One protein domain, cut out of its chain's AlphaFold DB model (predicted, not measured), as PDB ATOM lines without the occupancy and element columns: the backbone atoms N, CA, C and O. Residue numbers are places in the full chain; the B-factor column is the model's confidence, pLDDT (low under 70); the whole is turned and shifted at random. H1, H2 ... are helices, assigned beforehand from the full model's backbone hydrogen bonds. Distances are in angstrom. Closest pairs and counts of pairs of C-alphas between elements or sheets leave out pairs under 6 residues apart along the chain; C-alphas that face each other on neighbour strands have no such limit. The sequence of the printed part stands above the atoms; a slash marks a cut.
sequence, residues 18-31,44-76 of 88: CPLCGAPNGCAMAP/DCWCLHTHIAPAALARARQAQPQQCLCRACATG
ATOM      1  N   CYS A  18     428.876 290.079 357.424       87.31
ATOM      2  CA  CYS A  18     427.585 289.935 358.080       87.31
ATOM      3  C   CYS A  18     427.681 288.877 359.190       87.31
ATOM      4  O   CYS A  18     427.990 287.722 358.887       87.31
ATOM      5  N   PRO A  19     427.326 289.198 360.448       86.81
ATOM      6  CA  PRO A  19     427.426 288.252 361.560       86.81
ATOM      7  C   PRO A  19     426.417 287.093 361.478       86.81
ATOM      8  O   PRO A  19     426.537 286.126 362.217       86.81
ATOM      9  N   LEU A  20     425.410 287.181 360.597       87.44
ATOM     10  CA  LEU A  20     424.385 286.140 360.446       87.44
ATOM     11  C   LEU A  20     424.730 285.085 359.392       87.44
ATOM     12  O   LEU A  20     424.265 283.956 359.503       87.44
ATOM     13  N   CYS A  21     425.496 285.442 358.360       88.19
ATOM     14  CA  CYS A  21     425.760 284.546 357.228       88.19
ATOM     15  C   CYS A  21     427.215 284.531 356.746       88.19
ATOM     16  O   CYS A  21     427.531 283.788 355.825       88.19
ATOM     17  N   GLY A  22     428.087 285.376 357.298       86.62
ATOM     18  CA  GLY A  22     429.487 285.497 356.882       86.62
ATOM     19  C   GLY A  22     429.712 286.194 355.535       86.62
ATOM     20  O   GLY A  22     430.855 286.477 355.199       86.62
ATOM     21  N   ALA A  23     428.663 286.517 354.769       87.25
ATOM     22  CA  ALA A  23     428.797 287.245 353.505       87.25
ATOM     23  C   ALA A  23     429.217 288.711 353.730       87.25
ATOM     24  O   ALA A  23     428.925 289.260 354.797       87.25
ATOM     25  N   PRO A  24     429.814 289.391 352.733       86.94
ATOM     26  CA  PRO A  24     430.054 290.828 352.800       86.94
ATOM     27  C   PRO A  24     428.778 291.591 353.173       86.94
ATOM     28  O   PRO A  24     427.714 291.402 352.577       86.94
ATOM     29  N   ASN A  25     428.869 292.455 354.180       87.00
ATOM     30  CA  ASN A  25     427.730 293.228 354.664       87.00
ATOM     31  C   ASN A  25     427.310 294.322 353.656       87.00
ATOM     32  O   ASN A  25     426.157 294.756 353.633       87.00
ATOM     33  N   GLY A  26     428.230 294.752 352.788       79.62
ATOM     34  CA  GLY A  26     428.002 295.805 351.798       79.62
ATOM     35  C   GLY A  26     427.660 297.171 352.406       79.62
ATOM     36  O   GLY A  26     427.311 298.084 351.665       79.62
ATOM     37  N   CYS A  27     427.727 297.328 353.733       77.88
ATOM     38  CA  CYS A  27     427.640 298.632 354.373       77.88
ATOM     39  C   CYS A  27     429.030 299.239 354.325       77.88
ATOM     40  O   CYS A  27     429.894 298.989 355.167       77.88
ATOM     41  N   ALA A  28     429.241 300.027 353.284       64.38
ATOM     42  CA  ALA A  28     430.367 300.913 353.227       64.38
ATOM     43  C   ALA A  28     430.151 301.998 354.294       64.38
ATOM     44  O   ALA A  28     429.585 303.050 354.018       64.38
ATOM     45  N   MET A  29     430.707 301.804 355.494       63.25
ATOM     46  CA  MET A  29     431.183 302.938 356.304       63.25
ATOM     47  C   MET A  29     432.366 303.635 355.592       63.25
ATOM     48  O   MET A  29     433.322 304.077 356.220       63.25
ATOM     49  N   ALA A  30     432.338 303.688 354.259       53.44
ATOM     50  CA  ALA A  30     433.233 304.467 353.443       53.44
ATOM     51  C   ALA A  30     432.586 305.842 353.272       53.44
ATOM     52  O   ALA A  30     431.366 305.926 353.079       53.44
ATOM     53  N   PRO A  31     433.382 306.915 353.337       53.09
ATOM     54  CA  PRO A  31     432.931 308.228 352.934       53.09
ATOM     55  C   PRO A  31     432.262 308.151 351.553       53.09
ATOM     56  O   PRO A  31     432.819 307.551 350.632       53.09
ATOM     57  N   ASP A  44     427.212 306.521 353.083       69.19
ATOM     58  CA  ASP A  44     426.036 306.141 352.293       69.19
ATOM     59  C   ASP A  44     425.915 304.608 352.312       69.19
ATOM     60  O   ASP A  44     426.423 303.902 351.444       69.19
ATOM     61  N   CYS A  45     425.321 304.069 353.383       77.62
ATOM     62  CA  CYS A  45     425.029 302.640 353.471       77.62
ATOM     63  C   CYS A  45     423.603 302.361 352.992       77.62
ATOM     64  O   CYS A  45     422.649 303.000 353.435       77.62
ATOM     65  N   TRP A  46     423.432 301.293 352.209       83.62
ATOM     66  CA  TRP A  46     422.118 300.805 351.767       83.62
ATOM     67  C   TRP A  46     421.127 300.582 352.928       83.62
ATOM     68  O   TRP A  46     419.915 300.648 352.724       83.62
ATOM     69  N   CYS A  47     421.630 300.319 354.143       84.88
ATOM     70  CA  CYS A  47     420.824 300.076 355.338       84.88
ATOM     71  C   CYS A  47     420.050 301.316 355.806       84.88
ATOM     72  O   CYS A  47     419.014 301.161 356.443       84.88
ATOM     73  N   LEU A  48     420.493 302.526 355.440       84.00
ATOM     74  CA  LEU A  48     419.755 303.772 355.681       84.00
ATOM     75  C   LEU A  48     418.520 303.893 354.777       84.00
ATOM     76  O   LEU A  48     417.559 304.575 355.118       84.00
ATOM     77  N   HIS A  49     418.542 303.211 353.632       85.31
ATOM     78  CA  HIS A  49     417.503 303.268 352.603       85.31
ATOM     79  C   HIS A  49     416.629 302.009 352.561       85.31
ATOM     80  O   HIS A  49     415.758 301.886 351.704       85.31
ATOM     81  N   THR A  50     416.872 301.047 353.450       85.75
ATOM     82  CA  THR A  50     416.196 299.747 353.448       85.75
ATOM     83  C   THR A  50     415.603 299.472 354.816       85.75
ATOM     84  O   THR A  50     416.286 299.583 355.829       85.75
ATOM     85  N   HIS A  51     414.343 299.044 354.849       88.81
ATOM     86  CA  HIS A  51     413.724 298.583 356.084       88.81
ATOM     87  C   HIS A  51     414.430 297.317 356.599       88.81
ATOM     88  O   HIS A  51     414.447 296.283 355.928       88.81
ATOM     89  N   ILE A  52     414.993 297.398 357.805       89.00
ATOM     90  CA  ILE A  52     415.647 296.271 358.473       89.00
ATOM     91  C   ILE A  52     414.603 295.528 359.306       89.00
ATOM     92  O   ILE A  52     414.006 296.092 360.220       89.00
ATOM     93  N   ALA A  53     414.410 294.242 359.025       90.69
ATOM     94  CA  ALA A  53     413.516 293.384 359.786       90.69
ATOM     95  C   ALA A  53     413.942 293.345 361.273       90.69
ATOM     96  O   ALA A  53     415.082 292.959 361.566       90.69
ATOM     97  N   PRO A  54     413.046 293.652 362.233       89.12
ATOM     98  CA  PRO A  54     413.383 293.669 363.660       89.12
ATOM     99  C   PRO A  54     413.964 292.342 364.163       89.12
ATOM    100  O   PRO A  54     414.904 292.326 364.956       89.12
ATOM    101  N   ALA A  55     413.466 291.219 363.640       88.19
ATOM    102  CA  ALA A  55     413.970 289.886 363.960       88.19
ATOM    103  C   ALA A  55     415.399 289.636 363.438       88.19
ATOM    104  O   ALA A  55     416.168 288.901 364.059       88.19
ATOM    105  N   ALA A  56     415.785 290.230 362.304       89.06
ATOM    106  CA  ALA A  56     417.164 290.169 361.822       89.06
ATOM    107  C   ALA A  56     418.088 291.005 362.717       89.06
ATOM    108  O   ALA A  56     419.144 290.524 363.125       89.06
ATOM    109  N   LEU A  57     417.652 292.209 363.096       88.62
ATOM    110  CA  LEU A  57     418.403 293.088 363.992       88.62
ATOM    111  C   LEU A  57     418.600 292.470 365.385       88.62
ATOM    112  O   LEU A  57     419.699 292.528 365.933       88.62
ATOM    113  N   ALA A  58     417.563 291.843 365.947       89.44
ATOM    114  CA  ALA A  58     417.646 291.156 367.235       89.44
ATOM    115  C   ALA A  58     418.708 290.047 367.219       89.44
ATOM    116  O   ALA A  58     419.542 289.978 368.118       89.44
ATOM    117  N   ARG A  59     418.740 289.224 366.164       86.81
ATOM    118  CA  ARG A  59     419.742 288.155 366.020       86.81
ATOM    119  C   ARG A  59     421.146 288.701 365.804       86.81
ATOM    120  O   ARG A  59     422.087 288.191 366.401       86.81
ATOM    121  N   ALA A  60     421.277 289.766 365.013       85.94
ATOM    122  CA  ALA A  60     422.556 290.438 364.801       85.94
ATOM    123  C   ALA A  60     423.155 290.929 366.123       85.94
ATOM    124  O   ALA A  60     424.331 290.708 366.383       85.94
ATOM    125  N   ARG A  61     422.327 291.537 366.986       85.69
ATOM    126  CA  ARG A  61     422.739 292.036 368.308       85.69
ATOM    127  C   ARG A  61     423.215 290.931 369.246       85.69
ATOM    128  O   ARG A  61     424.114 291.191 370.036       85.69
ATOM    129  N   GLN A  62     422.625 289.740 369.153       86.06
ATOM    130  CA  GLN A  62     423.053 288.579 369.937       86.06
ATOM    131  C   GLN A  62     424.359 287.975 369.409       86.06
ATOM    132  O   GLN A  62     425.183 287.534 370.200       86.06
ATOM    133  N   ALA A  63     424.550 287.957 368.085       83.44
ATOM    134  CA  ALA A  63     425.759 287.419 367.470       83.44
ATOM    135  C   ALA A  63     426.959 288.355 367.670       83.44
ATOM    136  O   ALA A  63     428.007 287.936 368.156       83.44
ATOM    137  N   GLN A  64     426.807 289.628 367.299       80.25
ATOM    138  CA  GLN A  64     427.852 290.624 367.472       80.25
ATOM    139  C   GLN A  64     427.251 292.039 367.520       80.25
ATOM    140  O   GLN A  64     426.854 292.592 366.485       80.25
ATOM    141  N   PRO A  65     427.159 292.656 368.710       74.62
ATOM    142  CA  PRO A  65     426.649 294.013 368.822       74.62
ATOM    143  C   PRO A  65     427.548 294.983 368.039       74.62
ATOM    144  O   PRO A  65     428.767 294.854 368.043       74.62
ATOM    145  N   GLN A  66     426.926 295.965 367.380       76.62
ATOM    146  CA  GLN A  66     427.580 297.006 366.564       76.62
ATOM    147  C   GLN A  66     428.176 296.568 365.215       76.62
ATOM    148  O   GLN A  66     428.961 297.306 364.629       76.62
ATOM    149  N   GLN A  67     427.754 295.427 364.666       81.12
ATOM    150  CA  GLN A  67     428.135 295.012 363.311       81.12
ATOM    151  C   GLN A  67     427.013 295.219 362.295       81.12
ATOM    152  O   GLN A  67     425.832 294.998 362.578       81.12
ATOM    153  N   CYS A  68     427.387 295.624 361.081       86.00
ATOM    154  CA  CYS A  68     426.440 295.792 359.986       86.00
ATOM    155  C   CYS A  68     425.981 294.433 359.435       86.00
ATOM    156  O   CYS A  68     426.767 293.502 359.265       86.00
ATOM    157  N   LEU A  69     424.693 294.342 359.107       88.00
ATOM    158  CA  LEU A  69     424.110 293.210 358.383       88.00
ATOM    159  C   LEU A  69     424.391 293.315 356.884       88.00
ATOM    160  O   LEU A  69     424.768 294.382 356.423       88.00
ATOM    161  N   CYS A  70     424.169 292.240 356.121       89.88
ATOM    162  CA  CYS A  70     424.006 292.318 354.665       89.88
ATOM    163  C   CYS A  70     422.542 292.581 354.285       89.88
ATOM    164  O   CYS A  70     421.633 292.299 355.071       89.88
ATOM    165  N   ARG A  71     422.305 293.070 353.059       89.19
ATOM    166  CA  ARG A  71     420.955 293.397 352.569       89.19
ATOM    167  C   ARG A  71     419.994 292.213 352.666       89.19
ATOM    168  O   ARG A  71     418.891 292.383 353.168       89.19
ATOM    169  N   ALA A  72     420.434 291.017 352.272       90.12
ATOM    170  CA  ALA A  72     419.608 289.810 352.313       90.12
ATOM    171  C   ALA A  72     419.153 289.466 353.741       90.12
ATOM    172  O   ALA A  72     417.962 289.309 354.005       90.12
ATOM    173  N   CYS A  73     420.093 289.409 354.688       90.69
ATOM    174  CA  CYS A  73     419.774 289.125 356.085       90.69
ATOM    175  C   CYS A  73     418.906 290.225 356.707       90.69
ATOM    176  O   CYS A  73     417.971 289.924 357.447       90.69
ATOM    177  N   ALA A  74     419.174 291.493 356.384       90.31
ATOM    178  CA  ALA A  74     418.390 292.614 356.883       90.31
ATOM    179  C   ALA A  74     416.941 292.613 356.386       90.31
ATOM    180  O   ALA A  74     416.057 292.974 357.154       90.31
ATOM    181  N   THR A  75     416.666 292.150 355.165       89.69
ATOM    182  CA  THR A  75     415.291 292.013 354.651       89.69
ATOM    183  C   THR A  75     414.594 290.729 355.112       89.69
ATOM    184  O   THR A  75     413.518 290.406 354.623       89.69
ATOM    185  N   GLY A  76     415.183 289.985 356.054       81.12
ATOM    186  CA  GLY A  76     414.571 288.783 356.617       81.12
ATOM    187  C   GLY A  76     414.863 287.503 355.839       81.12
ATOM    188  O   GLY A  76     414.255 286.477 356.144       81.12
TER     189      GLY A  76
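Overview. This is residues 18 to 31 and 44 to 76 of the 88 residues of an uncharacterized protein of Comamonadaceae bacterium NML00-0135 (UniProt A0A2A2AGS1). This model has little regular structure: it is mostly loops, with one helix, H1, at one end of the long axis, the short H2 nearby, and the two cut ends, at residues 31 and 44, toward the other end. The printed part has 47 residues with two named helices, H1 then H2, and no named strand; its class is all helix, with only 14 residues in named elements. It is compact, with a radius of gyration of the C-alphas of 9.7 A, yet elongated, spanning 28 by 18 by 16 A.

Along the chain. Start at C-alpha 18, at (427.585, 289.935, 358.080); residues 18 to 31 hold no named element. After the cut, find C-alpha 54 at (413.383, 293.669, 363.660), where H1, residues 54 to 63, begins and runs 14.4 A. H2 is residues 71 to 74, ending at C-alpha 74, (418.390, 292.614, 356.883).

Arrangement. H1 and H2 only just touch, with 3 pairs of C-alphas within 8 A; the closest C-alphas, of Ala 56 and Ala 74, are 5.6 A apart. In H1 every O i to N i+4 pair is within hydrogen-bond range; H2 is too short for such a pair.

Size, cuts and confidence. The C-alphas farthest apart, of Pro 31 and Ala 55, are 28.6 A apart. Residues 32 to 43 are not printed, and C-alphas 31 and 44 are 7.2 A apart across this cut. The link from H1 to H2 is short, 7 residues. Look for pLDDT under 70 at residues 28 to 31 and 44.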